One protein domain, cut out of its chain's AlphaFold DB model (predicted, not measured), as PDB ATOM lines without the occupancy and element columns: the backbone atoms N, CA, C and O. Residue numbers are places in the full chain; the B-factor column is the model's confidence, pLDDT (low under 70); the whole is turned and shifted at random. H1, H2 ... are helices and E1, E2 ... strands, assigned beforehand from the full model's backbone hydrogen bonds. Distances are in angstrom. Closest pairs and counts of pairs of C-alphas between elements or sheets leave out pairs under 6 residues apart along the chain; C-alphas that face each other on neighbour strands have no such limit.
ATOM      1  N   TRP A 666      28.012 -22.430 -19.045       94.25
ATOM      2  CA  TRP A 666      28.072 -22.760 -20.474       94.25
ATOM      3  C   TRP A 666      28.440 -21.556 -21.346       94.25
ATOM      4  O   TRP A 666      29.091 -21.753 -22.359       94.25
ATOM      5  N   ARG A 667      28.073 -20.329 -20.954       94.75
ATOM      6  CA  ARG A 667      28.417 -19.092 -21.661       94.75
ATOM      7  C   ARG A 667      29.916 -18.817 -21.577       94.75
ATOM      8  O   ARG A 667      30.489 -18.458 -22.587       94.75
ATOM      9  N   ALA A 668      30.558 -19.069 -20.433       94.75
ATOM     10  CA  ALA A 668      32.017 -18.965 -20.318       94.75
ATOM     11  C   ALA A 668      32.737 -19.978 -21.229       94.75
ATOM     12  O   ALA A 668      33.657 -19.612 -21.952       94.75
ATOM     13  N   VAL A 669      32.262 -21.232 -21.255       96.94
ATOM     14  CA  VAL A 669      32.773 -22.270 -22.172       96.94
ATOM     15  C   VAL A 669      32.527 -21.894 -23.635       96.94
ATOM     16  O   VAL A 669      33.404 -22.075 -24.470       96.94
ATOM     17  N   TYR A 670      31.341 -21.372 -23.949       97.12
ATOM     18  CA  TYR A 670      30.986 -20.887 -25.279       97.12
ATOM     19  C   TYR A 670      31.900 -19.740 -25.710       97.12
ATOM     20  O   TYR A 670      32.463 -19.838 -26.789       97.12
ATOM     21  N   THR A 671      32.099 -18.713 -24.878       96.44
ATOM     22  CA  THR A 671      32.937 -17.552 -25.209       96.44
ATOM     23  C   THR A 671      34.385 -17.967 -25.454       96.44
ATOM     24  O   THR A 671      34.946 -17.594 -26.475       96.44
ATOM     25  N   ASP A 672      34.972 -18.813 -24.602       97.44
ATOM     26  CA  ASP A 672      36.350 -19.274 -24.820       97.44
ATOM     27  C   ASP A 672      36.483 -20.163 -26.071       97.44
ATOM     28  O   ASP A 672      37.415 -19.994 -26.858       97.44
ATOM     29  N   LEU A 673      35.540 -21.086 -26.309       97.50
ATOM     30  CA  LEU A 673      35.536 -21.889 -27.537       97.50
ATOM     31  C   LEU A 673      35.321 -21.024 -28.785       97.50
ATOM     32  O   LEU A 673      36.010 -21.239 -29.777       97.50
ATOM     33  N   HIS A 674      34.409 -20.054 -28.730       96.56
ATOM     34  CA  HIS A 674      34.162 -19.080 -29.789       96.56
ATOM     35  C   HIS A 674      35.452 -18.314 -30.099       96.56
ATOM     36  O   HIS A 674      35.942 -18.381 -31.221       96.56
ATOM     37  N   ASP A 675      36.082 -17.695 -29.100       96.19
ATOM     38  CA  ASP A 675      37.313 -16.918 -29.274       96.19
ATOM     39  C   ASP A 675      38.476 -17.767 -29.788       96.19
ATOM     40  O   ASP A 675      39.307 -17.290 -30.564       96.19
ATOM     41  N   LYS A 676      38.571 -19.031 -29.361       96.69
ATOM     42  CA  LYS A 676      39.579 -19.964 -29.870       96.69
ATOM     43  C   LYS A 676      39.339 -20.335 -31.331       96.69
ATOM     44  O   LYS A 676      40.314 -20.435 -32.079       96.69
ATOM     45  N   ILE A 677      38.080 -20.517 -31.731       95.94
ATOM     46  CA  ILE A 677      37.684 -20.779 -33.119       95.94
ATOM     47  C   ILE A 677      37.948 -19.543 -33.984       95.94
ATOM     48  O   ILE A 677      38.640 -19.648 -34.989       95.94
ATOM     49  N   THR A 678      37.476 -18.363 -33.574       92.12
ATOM     50  CA  THR A 678      37.622 -17.113 -34.337       92.12
ATOM     51  C   THR A 678      39.084 -16.702 -34.502       92.12
ATOM     52  O   THR A 678      39.461 -16.218 -35.563       92.12
ATOM     53  N   ARG A 679      39.939 -16.946 -33.499       94.44
ATOM     54  CA  ARG A 679      41.396 -16.733 -33.613       94.44
ATOM     55  C   ARG A 679      42.121 -17.811 -34.429       94.44
ATOM     56  O   ARG A 679      43.335 -17.735 -34.569       94.44
ATOM     57  N   GLY A 680      41.423 -18.847 -34.897       94.19
ATOM     58  CA  GLY A 680      42.019 -19.974 -35.618       94.19
ATOM     59  C   GLY A 680      42.888 -20.895 -34.752       94.19
ATOM     60  O   GLY A 680      43.576 -21.761 -35.280       94.19
ATOM     61  N   THR A 681      42.868 -20.743 -33.423       96.56
ATOM     62  CA  THR A 681      43.629 -21.611 -32.500       96.56
ATOM     63  C   THR A 681      42.988 -22.985 -32.319       96.56
ATOM     64  O   THR A 681      43.670 -23.949 -31.976       96.56
ATOM     65  N   LEU A 682      41.677 -23.084 -32.547       96.19
ATOM     66  CA  LEU A 682      40.935 -24.337 -32.556       96.19
ATOM     67  C   LEU A 682      40.396 -24.564 -33.968       96.19
ATOM     68  O   LEU A 682      39.478 -23.873 -34.394       96.19
ATOM     69  N   THR A 683      40.964 -25.531 -34.683       95.69
ATOM     70  CA  THR A 683      40.561 -25.925 -36.040       95.69
ATOM     71  C   THR A 683      40.334 -27.436 -36.110       95.69
ATOM     72  O   THR A 683      40.728 -28.187 -35.216       95.69
ATOM     73  N   GLY A 684      39.656 -27.910 -37.158       95.44
ATOM     74  CA  GLY A 684      39.416 -29.340 -37.358       95.44
ATOM     75  C   GLY A 684      38.410 -29.939 -36.368       95.44
ATOM     76  O   GLY A 684      37.376 -29.345 -36.078       95.44
ATOM     77  N   ARG A 685      38.654 -31.164 -35.890       96.25
ATOM     78  CA  ARG A 685      37.730 -31.876 -34.989       96.25
ATOM     79  C   ARG A 685      37.831 -31.302 -33.574       96.25
ATOM     80  O   ARG A 685      38.894 -31.366 -32.963       96.25
ATOM     81  N   LEU A 686      36.716 -30.823 -33.019       97.00
ATOM     82  CA  LEU A 686      36.652 -30.481 -31.598       97.00
ATOM     83  C   LEU A 686      36.944 -31.727 -30.747       97.00
ATOM     84  O   LEU A 686      36.456 -32.817 -31.076       97.00
ATOM     85  N   PRO A 687      37.674 -31.581 -29.623       97.12
ATOM     86  CA  PRO A 687      37.824 -32.661 -28.660       97.12
ATOM     87  C   PRO A 687      36.458 -33.218 -28.241       97.12
ATOM     88  O   PRO A 687      35.455 -32.499 -28.206       97.12
ATOM     89  N   ALA A 688      36.407 -34.511 -27.907       95.56
ATOM     90  CA  ALA A 688      35.170 -35.134 -27.446       95.56
ATOM     91  C   ALA A 688      34.567 -34.338 -26.274       95.56
ATOM     92  O   ALA A 688      35.294 -33.826 -25.422       95.56
ATOM     93  N   MET A 689      33.234 -34.251 -26.195       96.75
ATOM     94  CA  MET A 689      32.565 -33.415 -25.185       96.75
ATOM     95  C   MET A 689      32.958 -33.775 -23.743       96.75
ATOM     96  O   MET A 689      32.943 -32.908 -22.878       96.75
ATOM     97  N   SER A 690      33.337 -35.030 -23.479       96.31
ATOM     98  CA  SER A 690      33.891 -35.474 -22.192       96.31
ATOM     99  C   SER A 690      35.268 -34.875 -21.888       96.31
ATOM    100  O   SER A 690      35.528 -34.509 -20.745       96.31
ATOM    101  N   VAL A 691      36.128 -34.733 -22.899       97.31
ATOM    102  CA  VAL A 691      37.453 -34.105 -22.783       97.31
ATOM    103  C   VAL A 691      37.299 -32.614 -22.516       97.31
ATOM    104  O   VAL A 691      37.883 -32.112 -21.562       97.31
ATOM    105  N   LEU A 692      36.444 -31.928 -23.280       97.00
ATOM    106  CA  LEU A 692      36.123 -30.518 -23.031       97.00
ATOM    107  C   LEU A 692      35.502 -30.327 -21.639       97.00
ATOM    108  O   LEU A 692      35.860 -29.399 -20.925       97.00
ATOM    109  N   ALA A 693      34.608 -31.221 -21.212       97.38
ATOM    110  CA  ALA A 693      33.991 -31.142 -19.889       97.38
ATOM    111  C   ALA A 693      35.031 -31.247 -18.767       97.38
ATOM    112  O   ALA A 693      34.961 -30.490 -17.804       97.38
ATOM    113  N   LYS A 694      36.025 -32.133 -18.929       96.94
ATOM    114  CA  LYS A 694      37.168 -32.243 -18.017       96.94
ATOM    115  C   LYS A 694      38.052 -30.992 -18.062       96.94
ATOM    116  O   LYS A 694      38.418 -30.496 -17.009       96.94
ATOM    117  N   GLN A 695      38.352 -30.469 -19.253       97.31
ATOM    118  CA  GLN A 695      39.198 -29.283 -19.443       97.31
ATOM    119  C   GLN A 695      38.604 -28.019 -18.811       97.31
ATOM    120  O   GLN A 695      39.335 -27.227 -18.231       97.31
ATOM    121  N   TYR A 696      37.291 -27.826 -18.931       96.88
ATOM    122  CA  TYR A 696      36.595 -26.664 -18.373       96.88
ATOM    123  C   TYR A 696      36.047 -26.900 -16.959       96.88
ATOM    124  O   TYR A 696      35.366 -26.027 -16.428       96.88
ATOM    125  N   GLU A 697      36.264 -28.082 -16.374       96.38
ATOM    126  CA  GLU A 697      35.702 -28.479 -15.074       96.38
ATOM    127  C   GLU A 697      34.173 -28.278 -14.984       96.38
ATOM    128  O   GLU A 697      33.596 -27.850 -13.978       96.38
ATOM    129  N   VAL A 698      33.470 -28.603 -16.073       96.06
ATOM    130  CA  VAL A 698      32.007 -28.518 -16.170       96.06
ATOM    131  C   VAL A 698      31.385 -29.874 -16.498       96.06
ATOM    132  O   VAL A 698      32.057 -30.852 -16.802       96.06
ATOM    133  N   SER A 699      30.053 -29.959 -16.460       95.25
ATOM    134  CA  SER A 699      29.372 -31.169 -16.928       95.25
ATOM    135  C   SER A 699      29.374 -31.253 -18.456       95.25
ATOM    136  O   SER A 699      29.286 -30.232 -19.139       95.25
ATOM    137  N   VAL A 700      29.331 -32.473 -18.999       96.19
ATOM    138  CA  VAL A 700      29.169 -32.730 -20.446       96.19
ATOM    139  C   VAL A 700      27.971 -31.979 -21.031       96.19
ATOM    140  O   VAL A 700      28.065 -31.422 -22.115       96.19
ATOM    141  N   SER A 701      26.860 -31.883 -20.295       93.69
ATOM    142  CA  SER A 701      25.679 -31.119 -20.725       93.69
ATOM    143  C   SER A 701      25.951 -29.611 -20.867       93.69
ATOM    144  O   SER A 701      25.381 -28.977 -21.748       93.69
ATOM    145  N   THR A 702      26.846 -29.047 -20.048       94.88
ATOM    146  CA  THR A 702      27.251 -27.629 -20.118       94.88
ATOM    147  C   THR A 702      28.062 -27.362 -21.388       94.88
ATOM    148  O   THR A 702      27.775 -26.408 -22.105       94.88
ATOM    149  N   VAL A 703      29.011 -28.248 -21.713       97.44
ATOM    150  CA  VAL A 703      29.748 -28.207 -22.989       97.44
ATOM    151  C   VAL A 703      28.807 -28.412 -24.170       97.44
ATOM    152  O   VAL A 703      28.890 -27.696 -25.157       97.44
ATOM    153  N   HIS A 704      27.884 -29.370 -24.070       95.62
ATOM    154  CA  HIS A 704      26.923 -29.656 -25.130       95.62
ATOM    155  C   HIS A 704      26.069 -28.427 -25.469       95.62
ATOM    156  O   HIS A 704      25.884 -28.130 -26.641       95.62
ATOM    157  N   GLN A 705      25.602 -27.679 -24.461       94.44
ATOM    158  CA  GLN A 705      24.897 -26.408 -24.670       94.44
ATOM    159  C   GLN A 705      25.774 -25.372 -25.384       94.44
ATOM    160  O   GLN A 705      25.335 -24.793 -26.372       94.44
ATOM    161  N   ALA A 706      27.027 -25.193 -24.951       96.69
ATOM    162  CA  ALA A 706      27.969 -24.298 -25.628       96.69
ATOM    163  C   ALA A 706      28.165 -24.676 -27.110       96.69
ATOM    164  O   ALA A 706      28.086 -23.821 -27.988       96.69
ATOM    165  N   VAL A 707      28.330 -25.970 -27.402       96.69
ATOM    166  CA  VAL A 707      28.486 -26.497 -28.767       96.69
ATOM    167  C   VAL A 707      27.214 -26.340 -29.608       96.69
ATOM    168  O   VAL A 707      27.317 -26.056 -30.799       96.69
ATOM    169  N   ILE A 708      26.014 -26.484 -29.027       94.19
ATOM    170  CA  ILE A 708      24.752 -26.196 -29.735       94.19
ATOM    171  C   ILE A 708      24.739 -24.742 -30.214       94.19
ATOM    172  O   ILE A 708      24.397 -24.495 -31.368       94.19
ATOM    173  N   HIS A 709      25.132 -23.798 -29.355       93.62
ATOM    174  CA  HIS A 709      25.176 -22.382 -29.718       93.62
ATOM    175  C   HIS A 709      26.210 -22.099 -30.817       93.62
ATOM    176  O   HIS A 709      25.853 -21.495 -31.824       93.62
ATOM    177  N   LEU A 710      27.426 -22.647 -30.709       95.62
ATOM    178  CA  LEU A 710      28.440 -22.556 -31.774       95.62
ATOM    179  C   LEU A 710      27.965 -23.177 -33.100       95.62
ATOM    180  O   LEU A 710      28.283 -22.682 -34.178       95.62
ATOM    181  N   THR A 711      27.177 -24.254 -33.032       93.31
ATOM    182  CA  THR A 711      26.587 -24.886 -34.221       93.31
ATOM    183  C   THR A 711      25.506 -24.007 -34.843       93.31
ATOM    184  O   THR A 711      25.435 -23.903 -36.063       93.31
ATOM    185  N   GLY A 712      24.686 -23.349 -34.019       82.38
ATOM    186  CA  GLY A 712      23.682 -22.386 -34.478       82.38
ATOM    187  C   GLY A 712      24.289 -21.171 -35.186       82.38
ATOM    188  O   GLY A 712      23.677 -20.646 -36.107       82.38
ATOM    189  N   GLU A 713      25.504 -20.778 -34.805       90.38
ATOM    190  CA  GLU A 713      26.277 -19.700 -35.443       90.38
ATOM    191  C   GLU A 713      27.078 -20.166 -36.665       90.38
ATOM    192  O   GLU A 713      27.735 -19.366 -37.326       90.38
ATOM    193  N   GLY A 714      27.045 -21.464 -36.981       87.25
ATOM    194  CA  GLY A 714      27.809 -22.031 -38.090       87.25
ATOM    195  C   GLY A 714      29.321 -22.079 -37.851       87.25
ATOM    196  O   GLY A 714      30.064 -22.332 -38.795       87.25
ATOM    197  N   LEU A 715      29.785 -21.875 -36.613       94.00
ATOM    198  CA  LEU A 715      31.194 -22.016 -36.219       94.00
ATOM    199  C   LEU A 715      31.593 -23.475 -36.012       94.00
ATOM    200  O   LEU A 715      32.773 -23.817 -36.064       94.00
ATOM    201  N   THR A 716      30.619 -24.351 -35.780       96.06
ATOM    202  CA  THR A 716      30.839 -25.794 -35.689       96.06
ATOM    203  C   THR A 716      29.772 -26.563 -36.455       96.06
ATOM    204  O   THR A 716      28.642 -26.108 -36.580       96.06
ATOM    205  N   TYR A 717      30.089 -27.765 -36.921       92.88
ATOM    206  CA  TYR A 717      29.124 -28.677 -37.536       92.88
ATOM    207  C   TYR A 717      29.329 -30.106 -37.030       92.88
ATOM    208  O   TYR A 717      30.424 -30.492 -36.623       92.88
ATOM    209  N   GLN A 718      28.266 -30.915 -37.031       92.25
ATOM    210  CA  GLN A 718      28.363 -32.329 -36.666       92.25
ATOM    211  C   GLN A 718      28.477 -33.211 -37.903       92.25
ATOM    212  O   GLN A 718      27.660 -33.124 -38.818       92.25
ATOM    213  N   ARG A 719      29.462 -34.112 -37.897       90.00
ATOM    214  CA  ARG A 719      29.607 -35.186 -38.882       90.00
ATOM    215  C   ARG A 719      29.011 -36.473 -38.295       90.00
ATOM    216  O   ARG A 719      29.618 -37.051 -37.390       90.00
ATOM    217  N   PRO A 720      27.818 -36.913 -38.735       82.25
ATOM    218  CA  PRO A 720      27.198 -38.124 -38.207       82.25
ATOM    219  C   PRO A 720      27.841 -39.397 -38.785       82.25
ATOM    220  O   PRO A 720      27.899 -39.555 -39.999       82.25
ATOM    221  N   GLY A 721      28.218 -40.332 -37.901       64.81
ATOM    222  CA  GLY A 721      28.546 -41.731 -38.223       64.81
ATOM    223  C   GLY A 721      29.956 -41.987 -38.782       64.81
ATOM    224  O   GLY A 721      30.393 -41.329 -39.717       64.81
ATOM    225  N   GLY A 722      30.647 -42.987 -38.220       80.88
ATOM    226  CA  GLY A 722      31.997 -43.431 -38.610       80.88
ATOM    227  C   GLY A 722      33.058 -43.208 -37.517       80.88
ATOM    228  O   GLY A 722      32.776 -42.514 -36.537       80.88
ATOM    229  N   PRO A 723      34.275 -43.771 -37.659       77.56
ATOM    230  CA  PRO A 723      35.410 -43.483 -36.762       77.56
ATOM    231  C   PRO A 723      35.757 -41.976 -36.714       77.56
ATOM    232  O   PRO A 723      36.200 -41.453 -35.686       77.56
ATOM    233  N   ASP A 724      35.407 -41.255 -37.782       82.19
ATOM    234  CA  ASP A 724      35.528 -39.800 -37.914       82.19
ATOM    235  C   ASP A 724      34.255 -39.035 -37.496       82.19
ATOM    236  O   ASP A 724      34.091 -37.855 -37.801       82.19
ATOM    237  N   GLY A 725      33.300 -39.684 -36.825       89.06
ATOM    238  CA  GLY A 725      32.096 -39.020 -36.328       89.06
ATOM    239  C   GLY A 725      32.425 -38.052 -35.188       89.06
ATOM    240  O   GLY A 725      33.059 -38.430 -34.203       89.06
ATOM    241  N   GLY A 726      32.001 -36.793 -35.278       94.06
ATOM    242  CA  GLY A 726      32.363 -35.787 -34.276       94.06
ATOM    243  C   GLY A 726      31.786 -34.403 -34.541       94.06
ATOM    244  O   GLY A 726      31.089 -34.183 -35.529       94.06
ATOM    245  N   THR A 727      32.077 -33.471 -33.634       95.44
ATOM    246  CA  THR A 727      31.854 -32.040 -33.875       95.44
ATOM    247  C   THR A 727      33.135 -31.466 -34.466       95.44
ATOM    248  O   THR A 727      34.215 -31.729 -33.946       95.44
ATOM    249  N   TYR A 728      33.021 -30.727 -35.556       95.31
ATOM    250  CA  TYR A 728      34.128 -30.101 -36.264       95.31
ATOM    251  C   TYR A 728      33.949 -28.591 -36.223       95.31
ATOM    252  O   TYR A 728      32.823 -28.106 -36.300       95.31
ATOM    253  N   VAL A 729      35.048 -27.864 -36.078       96.06
ATOM    254  CA  VAL A 729      35.098 -26.423 -36.285       96.06
ATOM    255  C   VAL A 729      34.918 -26.176 -37.775       96.06
ATOM    256  O   VAL A 729      35.629 -26.761 -38.595       96.06
ATOM    257  N   ALA A 730      33.935 -25.354 -38.127       88.94
ATOM    258  CA  ALA A 730      33.789 -24.888 -39.492       88.94
ATOM    259  C   ALA A 730      35.049 -24.085 -39.842       88.94
ATOM    260  O   ALA A 730      35.441 -23.232 -39.043       88.94
ATOM    261  N   PRO A 731      35.708 -24.347 -40.982       83.19
ATOM    262  CA  PRO A 731      36.862 -23.558 -41.379       83.19
ATOM    263  C   PRO A 731      36.488 -22.070 -41.346       83.19
ATOM    264  O   PRO A 731      35.445 -21.656 -41.874       83.19
ATOM    265  N   VAL A 732      37.319 -21.282 -40.658       70.69
ATOM    266  CA  VAL A 732      37.291 -19.819 -40.734       70.69
ATOM    267  C   VAL A 732      37.877 -19.471 -42.096       70.69
ATOM    268  O   VAL A 732      39.046 -19.137 -42.237       70.69
ATOM    269  N   GLU A 733      37.075 -19.685 -43.129       58.66
ATOM    270  CA  GLU A 733      37.382 -19.256 -44.480       58.66
ATOM    271  C   GLU A 733      37.160 -17.746 -44.527       58.66
ATOM    272  O   GLU A 733      36.036 -17.260 -44.399       58.66
ATOM    273  N   THR A 734      38.257 -16.999 -44.655       59.91
ATOM    274  CA  THR A 734      38.254 -15.554 -44.923       59.91
ATOM    275  C   THR A 734      37.692 -15.220 -46.299       59.91
ATOM    276  O   THR A 734      37.427 -14.052 -46.569       59.91
ATOM    277  N   ASP A 735      37.491 -16.229 -47.148       61.56
ATOM    278  CA  ASP A 735      36.914 -16.072 -48.470       61.56
ATOM    279  C   ASP A 735      35.495 -16.673 -48.494       61.56
ATOM    280  O   ASP A 735      35.331 -17.882 -48.303       61.56
ATOM    281  N   PRO A 736      34.438 -15.871 -48.709       62.62
ATOM    282  CA  PRO A 736      33.056 -16.353 -48.788       62.62
ATOM    283  C   PRO A 736      32.797 -17.365 -49.927       62.62
ATOM    284  O   PRO A 736      31.725 -17.967 -49.989       62.62
ATOM    285  N   GLY A 737      33.768 -17.550 -50.825       76.94
ATOM    286  CA  GLY A 737      33.620 -18.098 -52.172       76.94
ATOM    287  C   GLY A 737      32.895 -19.441 -52.307       76.94
ATOM    288  O   GLY A 737      31.850 -19.482 -52.957       76.94
ATOM    289  N   PRO A 738      33.407 -20.562 -51.767       89.19
ATOM    290  CA  PRO A 738      32.985 -21.876 -52.252       89.19
ATOM    291  C   PRO A 738      31.580 -22.281 -51.786       89.19
ATOM    292  O   PRO A 738      30.764 -22.749 -52.587       89.19
ATOM    293  N   TRP A 739      31.237 -22.064 -50.511       92.06
ATOM    294  CA  TRP A 739      29.909 -22.438 -50.009       92.06
ATOM    295  C   TRP A 739      28.834 -21.437 -50.434       92.06
ATOM    296  O   TRP A 739      27.696 -21.858 -50.646       92.06
ATOM    297  N   GLN A 740      29.162 -20.146 -50.596       92.75
ATOM    298  CA  GLN A 740      28.214 -19.168 -51.138       92.75
ATOM    299  C   GLN A 740      27.946 -19.427 -52.612       92.75
ATOM    300  O   GLN A 740      26.782 -19.493 -52.985       92.75
ATOM    301  N   ALA A 741      28.971 -19.700 -53.426       92.81
ATOM    302  CA  ALA A 741      28.777 -20.066 -54.828       92.81
ATOM    303  C   ALA A 741      27.874 -21.302 -54.967       92.81
ATOM    304  O   ALA A 741      26.965 -21.329 -55.806       92.81
ATOM    305  N   LEU A 742      28.052 -22.309 -54.100       95.81
ATOM    306  CA  LEU A 742      27.147 -23.454 -54.054       95.81
ATOM    307  C   LEU A 742      25.740 -23.066 -53.572       95.81
ATOM    308  O   LEU A 742      24.758 -23.494 -54.177       95.81
ATOM    309  N   ALA A 743      25.608 -22.261 -52.516       95.50
ATOM    310  CA  ALA A 743      24.312 -21.798 -52.020       95.50
ATOM    311  C   ALA A 743      23.556 -20.986 -53.082       95.50
ATOM    312  O   ALA A 743      22.374 -21.231 -53.295       95.50
ATOM    313  N   ASP A 744      24.231 -20.096 -53.802       94.75
ATOM    314  CA  ASP A 744      23.687 -19.275 -54.884       94.75
ATOM    315  C   ASP A 744      23.280 -20.136 -56.080       94.75
ATOM    316  O   ASP A 744      22.191 -19.962 -56.637       94.75
ATOM    317  N   THR A 745      24.100 -21.133 -56.425       96.69
ATOM    318  CA  THR A 745      23.770 -22.133 -57.449       96.69
ATOM    319  C   THR A 745      22.501 -22.889 -57.066       96.69
ATOM    320  O   THR A 745      21.545 -22.949 -57.840       96.69
ATOM    321  N   LEU A 746      22.447 -23.438 -55.850       97.12
ATOM    322  CA  LEU A 746      21.281 -24.162 -55.351       97.12
ATOM    323  C   LEU A 746      20.052 -23.249 -55.253       97.12
ATOM    324  O   LEU A 746      18.975 -23.665 -55.668       97.12
ATOM    325  N   ARG A 747      20.201 -22.001 -54.790       95.75
ATOM    326  CA  ARG A 747      19.133 -20.989 -54.729       95.75
ATOM    327  C   ARG A 747      18.566 -20.710 -56.114       95.75
ATOM    328  O   ARG A 747      17.351 -20.722 -56.285       95.75
ATOM    329  N   THR A 748      19.433 -20.551 -57.108       95.25
ATOM    330  CA  THR A 748      19.043 -20.326 -58.501       95.25
ATOM    331  C   THR A 748      18.266 -21.521 -59.062       95.25
ATOM    332  O   THR A 748      17.203 -21.347 -59.654       95.25
ATOM    333  N   ARG A 749      18.731 -22.752 -58.818       96.75
ATOM    334  CA  ARG A 749      18.037 -23.978 -59.258       96.75
ATOM    335  C   ARG A 749      16.697 -24.188 -58.542       96.75
ATOM    336  O   ARG A 749      15.721 -24.615 -59.152       96.75
ATOM    337  N   ILE A 750      16.627 -23.847 -57.256       96.06
ATOM    338  CA  ILE A 750      15.403 -23.838 -56.439       96.06
ATOM    339  C   ILE A 750      14.402 -22.787 -56.950       96.06
ATOM    340  O   ILE A 750      13.193 -23.043 -56.964       96.06
ATOM    341  N   ALA A 751      14.883 -21.612 -57.368       90.69
ATOM    342  CA  ALA A 751      14.069 -20.540 -57.939       90.69
ATOM    343  C   ALA A 751      13.514 -20.915 -59.323       90.69
ATOM    344  O   ALA A 751      12.339 -20.683 -59.581       90.69
ATOM    345  N   ARG A 752      14.315 -21.583 -60.163       92.25
ATOM    346  CA  ARG A 752      13.889 -22.122 -61.469       92.25
ATOM    347  C   ARG A 752      12.995 -23.366 -61.377       92.25
ATOM    348  O   ARG A 752      12.493 -23.828 -62.392       92.25
ATOM    349  N   GLY A 753      12.810 -23.931 -60.181       92.62
ATOM    350  CA  GLY A 753      12.020 -25.150 -59.970       92.62
ATOM    351  C   GLY A 753      12.731 -26.454 -60.355       92.62
ATOM    352  O   GLY A 753      12.136 -27.523 -60.243       92.62
ATOM    353  N   GLU A 754      14.008 -26.401 -60.745       95.25
ATOM    354  CA  GLU A 754      14.826 -27.576 -61.084       95.25
ATOM    355  C   GLU A 754      15.103 -28.464 -59.864       95.25
ATOM    356  O   GLU A 754      15.277 -29.676 -59.980       95.25
ATOM    357  N   LEU A 755      15.167 -27.850 -58.679       95.44
ATOM    358  CA  LEU A 755      15.247 -28.547 -57.403       95.44
ATOM    359  C   LEU A 755      13.911 -28.402 -56.679       95.44
ATOM    360  O   LEU A 755      13.548 -27.321 -56.217       95.44
ATOM    361  N   SER A 756      13.190 -29.512 -56.554       92.81
ATOM    362  CA  SER A 756      11.946 -29.617 -55.793       92.81
ATOM    363  C   SER A 756      11.937 -30.909 -54.968       92.81
ATOM    364  O   SER A 756      12.699 -31.842 -55.219       92.81
ATOM    365  N   GLY A 757      11.101 -30.970 -53.929       94.19
ATOM    366  CA  GLY A 757      10.997 -32.163 -53.090       94.19
ATOM    367  C   GLY A 757      12.192 -32.346 -52.150       94.19
ATOM    368  O   GLY A 757      12.597 -31.405 -51.477       94.19
ATOM    369  N   ARG A 758      12.695 -33.576 -52.008       94.94
ATOM    370  CA  ARG A 758      13.767 -33.904 -51.053       94.94
ATOM    371  C   ARG A 758      15.119 -33.465 -51.614       94.94
ATOM    372  O   ARG A 758      15.538 -33.970 -52.652       94.94
ATOM    373  N   LEU A 759      15.819 -32.585 -50.904       96.06
ATOM    374  CA  LEU A 759      17.173 -32.186 -51.273       96.06
ATOM    375  C   LEU A 759      18.144 -33.362 -51.022       96.06
ATOM    376  O   LEU A 759      18.007 -34.047 -49.998       96.06
ATOM    377  N   PRO A 760      19.121 -33.621 -51.915       95.31
ATOM    378  CA  PRO A 760      20.181 -34.589 -51.649       95.31
ATOM    379  C   PRO A 760      20.926 -34.266 -50.344       95.31
ATOM    380  O   PRO A 760      20.977 -33.120 -49.898       95.31
ATOM    381  N   THR A 761      21.501 -35.286 -49.701       91.50
ATOM    382  CA  THR A 761      22.291 -35.078 -48.475       91.50
ATOM    383  C   THR A 761      23.512 -34.196 -48.764       91.50
ATOM    384  O   THR A 761      23.991 -34.203 -49.900       91.50
ATOM    385  N   PRO A 762      24.090 -33.495 -47.766       93.31
ATOM    386  CA  PRO A 762      25.303 -32.699 -47.977       93.31
ATOM    387  C   PRO A 762      26.436 -33.477 -48.658       93.31
ATOM    388  O   PRO A 762      27.077 -32.959 -49.557       93.31
ATOM    389  N   ALA A 763      26.618 -34.760 -48.330       87.25
ATOM    390  CA  ALA A 763      27.607 -35.619 -48.989       87.25
ATOM    391  C   ALA A 763      27.271 -35.965 -50.457       87.25
ATOM    392  O   ALA A 763      28.164 -36.258 -51.250       87.25
ATOM    393  N   ALA A 764      25.991 -35.986 -50.831       93.44
ATOM    394  CA  ALA A 764      25.582 -36.154 -52.224       93.44
ATOM    395  C   ALA A 764      25.735 -34.844 -53.011       93.44
ATOM    396  O   ALA A 764      26.202 -34.887 -54.143       93.44
ATOM    397  N   LEU A 765      25.408 -33.700 -52.400       95.12
ATOM    398  CA  LEU A 765      25.627 -32.376 -52.988       95.12
ATOM    399  C   LEU A 765      27.115 -32.090 -53.200       95.12
ATOM    400  O   LEU A 765      27.489 -31.655 -54.278       95.12
ATOM    401  N   ALA A 766      27.950 -32.421 -52.214       94.19
ATOM    402  CA  ALA A 766      29.404 -32.336 -52.298       94.19
ATOM    403  C   ALA A 766      29.948 -33.053 -53.542       94.19
ATOM    404  O   ALA A 766      30.613 -32.446 -54.371       94.19
ATOM    405  N   ARG A 767      29.549 -34.317 -53.745       95.75
ATOM    406  CA  ARG A 767      29.929 -35.092 -54.936       95.75
ATOM    407  C   ARG A 767      29.365 -34.527 -56.239       95.75
ATOM    408  O   ARG A 767      30.032 -34.600 -57.259       95.75
ATOM    409  N   ALA A 768      28.138 -34.008 -56.223       95.62
ATOM    410  CA  ALA A 768      27.487 -33.483 -57.422       95.62
ATOM    411  C   ALA A 768      28.074 -32.143 -57.896       95.62
ATOM    412  O   ALA A 768      27.933 -31.804 -59.067       95.62
ATOM    413  N   HIS A 769      28.693 -31.387 -56.990       95.00
ATOM    414  CA  HIS A 769      29.226 -30.050 -57.247       95.00
ATOM    415  C   HIS A 769      30.750 -29.968 -57.086       95.00
ATOM    416  O   HIS A 769      31.275 -28.866 -57.005       95.00
ATOM    417  N   ASP A 770      31.424 -31.121 -57.019       94.56
ATOM    418  CA  ASP A 770      32.872 -31.249 -56.809       94.56
ATOM    419  C   ASP A 770      33.403 -30.341 -55.686       94.56
ATOM    420  O   ASP A 770      34.340 -29.564 -55.837       94.56
ATOM    421  N   THR A 771      32.729 -30.398 -54.538       94.88
ATOM    422  CA  THR A 771      33.094 -29.632 -53.347       94.88
ATOM    423  C   THR A 771      33.202 -30.543 -52.134       94.88
ATOM    424  O   THR A 771      32.743 -31.689 -52.151       94.88
ATOM    425  N   ASP A 772      33.797 -30.063 -51.050       92.00
ATOM    426  CA  ASP A 772      33.867 -30.830 -49.819       92.00
ATOM    427  C   ASP A 772      32.510 -30.857 -49.080       92.00
ATOM    428  O   ASP A 772      31.603 -30.037 -49.267       92.00
ATOM    429  N   VAL A 773      32.349 -31.852 -48.205       87.56
ATOM    430  CA  VAL A 773      31.092 -32.080 -47.476       87.56
ATOM    431  C   VAL A 773      30.765 -30.944 -46.500       87.56
ATOM    432  O   VAL A 773      29.584 -30.713 -46.238       87.56
ATOM    433  N   ALA A 774      31.765 -30.239 -45.960       81.81
ATOM    434  CA  ALA A 774      31.543 -29.124 -45.044       81.81
ATOM    435  C   ALA A 774      31.019 -27.896 -45.801       81.81
ATOM    436  O   ALA A 774      30.023 -27.312 -45.370       81.81
ATOM    437  N   THR A 775      31.587 -27.590 -46.969       89.38
ATOM    438  CA  THR A 775      31.100 -26.552 -47.890       89.38
ATOM    439  C   THR A 775      29.653 -26.812 -48.304       89.38
ATOM    440  O   THR A 775      28.790 -25.942 -48.151       89.38
ATOM    441  N   ALA A 776      29.332 -28.043 -48.714       93.69
ATOM    442  CA  ALA A 776      27.958 -28.424 -49.035       93.69
ATOM    443  C   ALA A 776      27.010 -28.344 -47.827       93.69
ATOM    444  O   ALA A 776      25.869 -27.899 -47.961       93.69
ATOM    445  N   ALA A 777      27.457 -28.750 -46.634       87.06
ATOM    446  CA  ALA A 777      26.652 -28.653 -45.418       87.06
ATOM    447  C   ALA A 777      26.372 -27.194 -45.031       87.06
ATOM    448  O   ALA A 777      25.244 -26.884 -44.649       87.06
ATOM    449  N   ARG A 778      27.358 -26.300 -45.174       87.12
ATOM    450  CA  ARG A 778      27.229 -24.865 -44.889       87.12
ATOM    451  C   ARG A 778      26.288 -24.180 -45.874       87.12
ATOM    452  O   ARG A 778      25.382 -23.476 -45.438       87.12
ATOM    453  N   ALA A 779      26.409 -24.481 -47.169       93.50
ATOM    454  CA  ALA A 779      25.474 -24.012 -48.191       93.50
ATOM    455  C   ALA A 779      24.025 -24.439 -47.882       93.50
ATOM    456  O   ALA A 779      23.102 -23.629 -47.918       93.50
ATOM    457  N   VAL A 780      23.821 -25.704 -47.499       94.88
ATOM    458  CA  VAL A 780      22.508 -26.225 -47.087       94.88
ATOM    459  C   VAL A 780      21.987 -25.542 -45.819       94.88
ATOM    460  O   VAL A 780      20.800 -25.228 -45.748       94.88
ATOM    461  N   ALA A 781      22.845 -25.304 -44.823       85.62
ATOM    462  CA  ALA A 781      22.473 -24.580 -43.609       85.62
ATOM    463  C   ALA A 781      22.025 -23.147 -43.928       85.62
ATOM    464  O   ALA A 781      20.988 -22.722 -43.423       85.62
ATOM    465  N   GLN A 782      22.737 -22.450 -44.820       92.44
ATOM    466  CA  GLN A 782      22.344 -21.117 -45.271       92.44
ATOM    467  C   GLN A 782      20.984 -21.143 -45.975       92.44
ATOM    468  O   GLN A 782      20.104 -20.370 -45.623       92.44
ATOM    469  N   LEU A 783      20.749 -22.075 -46.904       93.88
ATOM    470  CA  LEU A 783      19.451 -22.190 -47.584       93.88
ATOM    471  C   LEU A 783      18.301 -22.523 -46.618       93.88
ATOM    472  O   LEU A 783      17.162 -22.114 -46.845       93.88
ATOM    473  N   ALA A 784      18.573 -23.270 -45.545       87.56
ATOM    474  CA  ALA A 784      17.599 -23.504 -44.482       87.56
ATOM    475  C   ALA A 784      17.339 -22.234 -43.653       87.56
ATOM    476  O   ALA A 784      16.184 -21.957 -43.328       87.56
ATOM    477  N   ALA A 785      18.378 -21.449 -43.350       77.75
ATOM    478  CA  ALA A 785      18.255 -20.153 -42.681       77.75
ATOM    479  C   ALA A 785      17.475 -19.135 -43.534       77.75
ATOM    480  O   ALA A 785      16.628 -18.416 -43.008       77.75
ATOM    481  N   ASP A 786      17.671 -19.162 -44.853       85.38
ATOM    482  CA  ASP A 786      16.929 -18.363 -45.837       85.38
ATOM    483  C   ASP A 786      15.466 -18.835 -46.011       85.38
ATOM    484  O   ASP A 786      14.701 -18.245 -46.772       85.38
ATOM    485  N   GLY A 787      15.055 -19.928 -45.354       88.25
ATOM    486  CA  GLY A 787      13.706 -20.501 -45.455       88.25
ATOM    487  C   GLY A 787      13.429 -21.279 -46.750       88.25
ATOM    488  O   GLY A 787      12.313 -21.760 -46.968       88.25
ATOM    489  N   LEU A 788      14.435 -21.461 -47.607       94.12
ATOM    490  CA  LEU A 788      14.322 -22.200 -48.870       94.12
ATOM    491  C   LEU A 788      14.281 -23.716 -48.667       94.12
ATOM    492  O   LEU A 788      13.824 -24.439 -49.555       94.12
ATOM    493  N   LEU A 789      14.725 -24.194 -47.503       95.00
ATOM    494  CA  LEU A 789      14.645 -25.591 -47.095       95.00
ATOM    495  C   LEU A 789      13.866 -25.735 -45.784       95.00
ATOM    496  O   LEU A 789      14.025 -24.947 -44.857       95.00
ATOM    497  N   THR A 790      13.083 -26.805 -45.662       89.50
ATOM    498  CA  THR A 790      12.412 -27.197 -44.417       89.50
ATOM    499  C   THR A 790      12.812 -28.604 -44.002       89.50
ATOM    500  O   THR A 790      12.965 -29.514 -44.822       89.50
ATOM    501  N   HIS A 791      12.967 -28.809 -42.695       84.19
ATOM    502  CA  HIS A 791      13.237 -30.131 -42.147       84.19
ATOM    503  C   HIS A 791      11.913 -30.874 -41.924       84.19
ATOM    504  O   HIS A 791      11.166 -30.566 -40.993       84.19
ATOM    505  N   ARG A 792      11.602 -31.875 -42.759       82.19
ATOM    506  CA  ARG A 792      10.419 -32.726 -42.547       82.19
ATOM    507  C   ARG A 792      10.787 -33.916 -41.665       82.19
ATOM    508  O   ARG A 792      11.723 -34.664 -41.944       82.19
ATOM    509  N   ILE A 793      10.054 -34.052 -40.557       72.81
ATOM    510  CA  ILE A 793      10.246 -35.113 -39.549       72.81
ATOM    511  C   ILE A 793       9.052 -36.093 -39.531       72.81
ATOM    512  O   ILE A 793       9.108 -37.132 -38.874       72.81
ATOM    513  N   SER A 794       7.959 -35.824 -40.259       49.09
ATOM    514  CA  SER A 794       6.760 -36.671 -40.214       49.09
ATOM    515  C   SER A 794       6.820 -37.861 -41.184       49.09
ATOM    516  O   SER A 794       6.887 -37.679 -42.399       49.09
ATOM    517  N   GLY A 795       6.687 -39.080 -40.650       66.81
ATOM    518  CA  GLY A 795       6.545 -40.319 -41.429       66.81
ATOM    519  C   GLY A 795       7.859 -40.869 -42.001       66.81
ATOM    520  O   GLY A 795       8.935 -40.641 -41.450       66.81
ATOM    521  N   ASN A 796       7.762 -41.603 -43.118       54.22
ATOM    522  CA  ASN A 796       8.910 -42.174 -43.844       54.22
ATOM    523  C   ASN A 796       9.743 -41.117 -44.598       54.22
ATOM    524  O   ASN A 796      10.757 -41.452 -45.205       54.22
ATOM    525  N   GLN A 797       9.342 -39.844 -44.564       53.91
ATOM    526  CA  GLN A 797      10.070 -38.745 -45.191       53.91
ATOM    527  C   GLN A 797      10.861 -37.970 -44.139       53.91
ATOM    528  O   GLN A 797      10.409 -36.957 -43.611       53.91
ATOM    529  N   ARG A 798      12.047 -38.495 -43.813       76.94
ATOM    530  CA  ARG A 798      13.055 -37.796 -43.008       76.94
ATOM    531  C   ARG A 798      14.102 -37.181 -43.931       76.94
ATOM    532  O   ARG A 798      14.788 -37.906 -44.657       76.94
ATOM    533  N   GLY A 799      14.243 -35.862 -43.888       86.56
ATOM    534  CA  GLY A 799      15.264 -35.143 -44.644       86.56
ATOM    535  C   GLY A 799      14.958 -33.659 -44.807       86.56
ATOM    536  O   GLY A 799      13.920 -33.167 -44.360       86.56
ATOM    537  N   LEU A 800      15.880 -32.964 -45.466       90.50
ATOM    538  CA  LEU A 800      15.681 -31.598 -45.936       90.50
ATOM    539  C   LEU A 800      14.849 -31.630 -47.213       90.50
ATOM    540  O   LEU A 800      15.138 -32.394 -48.134       90.50
ATOM    541  N   HIS A 801      13.807 -30.816 -47.253       94.19
ATOM    542  CA  HIS A 801      12.970 -30.635 -48.425       94.19
ATOM    543  C   HIS A 801      13.061 -29.191 -48.893       94.19
ATOM    544  O   HIS A 801      13.046 -28.281 -48.069       94.19
ATOM    545  N   VAL A 802      13.125 -28.992 -50.205       94.94
ATOM    546  CA  VAL A 802      12.962 -27.678 -50.812       94.94
ATOM    547  C   VAL A 802      11.554 -27.189 -50.505       94.94
ATOM    548  O   VAL A 802      10.571 -27.860 -50.827       94.94
ATOM    549  N   THR A 803      11.463 -26.030 -49.862       88.38
ATOM    550  CA  THR A 803      10.202 -25.333 -49.619       88.38
ATOM    551  C   THR A 803       9.579 -25.018 -50.979       88.38
ATOM    552  O   THR A 803      10.238 -24.408 -51.829       88.38
ATOM    553  N   ALA A 804       8.351 -25.481 -51.235       80.56
ATOM    554  CA  ALA A 804       7.653 -25.195 -52.489       80.56
ATOM    555  C   ALA A 804       7.519 -23.671 -52.670       80.56
ATOM    556  O   ALA A 804       7.403 -22.983 -51.663       80.56
ATOM    557  N   PRO A 805       7.523 -23.111 -53.892       75.88
ATOM    558  CA  PRO A 805       7.331 -21.671 -54.097       75.88
ATOM    559  C   PRO A 805       6.082 -21.122 -53.388       75.88
ATOM    560  O   PRO A 805       6.173 -20.119 -52.692       75.88
ATOM    561  N   THR A 806       4.971 -21.866 -53.430       64.31
ATOM    562  CA  THR A 806       3.733 -21.566 -52.682       64.31
ATOM    563  C   THR A 806       3.924 -21.579 -51.166       64.31
ATOM    564  O   THR A 806       3.208 -20.902 -50.439       64.31
ATOM    565  N   ASP A 807       4.905 -22.339 -50.676       61.34
ATOM    566  CA  ASP A 807       5.303 -22.352 -49.275       61.34
ATOM    567  C   ASP A 807       6.380 -21.293 -48.941       61.34
ATOM    568  O   ASP A 807       6.627 -21.016 -47.768       61.34
ATOM    569  N   ARG A 808       7.045 -20.685 -49.936       62.94
ATOM    570  CA  ARG A 808       8.038 -19.607 -49.737       62.94
ATOM    571  C   ARG A 808       7.385 -18.249 -49.517       62.94
ATOM    572  O   ARG A 808       8.017 -17.385 -48.925       62.94
TER     573      ARG A 808
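This is residues 666 to 808 of the 1046 residues of the protein "GntR family transcriptional regulator" of Xylanimicrobium sp. FW10M-9 (UniProt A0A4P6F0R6). Two lobes sit end to end, each built of three crossing helices and a two-stranded hairpin: H1, H2, H3 with E1 and E2 in the first, H4, H5, H6 with E3 and E4 in the second. H3 and H6 are the middle helices of their lobes; the lobes come together where E1 passes H6, and the short H7 lies at the far end of the second lobe. The printed part has 143 residues with seven named helices and four named strands, in the order H1 H2 H3 E1 E2 H4 H5 H6 E3 E4 H7; the class is mostly helix. Both sheets, E1 - E2 and E3 - E4, are antiparallel. The whole is compact, with a radius of gyration of the C-alphas of 16.6 A and spans of 51 by 37 by 29 A.

E1 is residues 716 to 719, with C-alpha 716 at (30.839, -25.794, -35.689), and E2 is residues 726 to 729. Before them come H1, residues 666 to 678, 17.8 A long, with C-alpha 666 at (28.072, -22.760, -20.474); H2, residues 689 to 695; and H3, residues 700 to 712, 18.3 A. After them come H4, residues 737 to 751, 20.5 A; H5, residues 762 to 768; H6, residues 773 to 785, 18.2 A; E3, residues 789 to 792; E4, residues 799 to 802; and H7, residues 805 to 808, with C-alpha 808 at (8.038, -19.607, -49.737).

E1 and E2 form a hairpin, with N 717 and O 728 2.8 A apart, within hydrogen-bond range. The closest C-alphas of H3 and E1, Leu 710 and Thr 716, are 5.6 A apart. H3 touches H1 at a steep tilt of 48 degrees, the same way, closest at the C-alphas of Tyr 670 and Ala 706, 4.6 A. With residues 700 to 704 alone H3 touches H2, closest at the C-alphas of Ala 693 and Val 700, 5.1 A. H1 and H2 are apart. The closest C-alphas of E1 and H6, Tyr 717 and Ala 774, are 7.9 A apart. H6 touches H4 at a steep tilt of 50 degrees, the same way, closest at the C-alphas of Ala 743 and Ala 779, 4.6 A. H6 touches H5 at a steep tilt of 66 degrees, opposite ways, closest at the C-alphas of Pro 762 and Ala 777, 5.0 A. H4 and H5 are apart. E3 and E4 form the second hairpin, with N 790 and O 801 2.8 A apart, within hydrogen-bond range. H7 is close to H4 but not clearly touching, with the C-alphas of Ala 751 and Pro 805 7.8 A apart. In H1 to H6 every O i to N i+4 pair is within hydrogen-bond range; H7 is too short for such a pair.

The C-alphas farthest apart, of Glu 697 and Arg 752, are 51.7 A apart. The printed part has no cut and no long link. Mean pLDDT of the printed part is 89.5; residue 721 and residues 733 to 736, 794 to 797 and 806 to 808 are under 70.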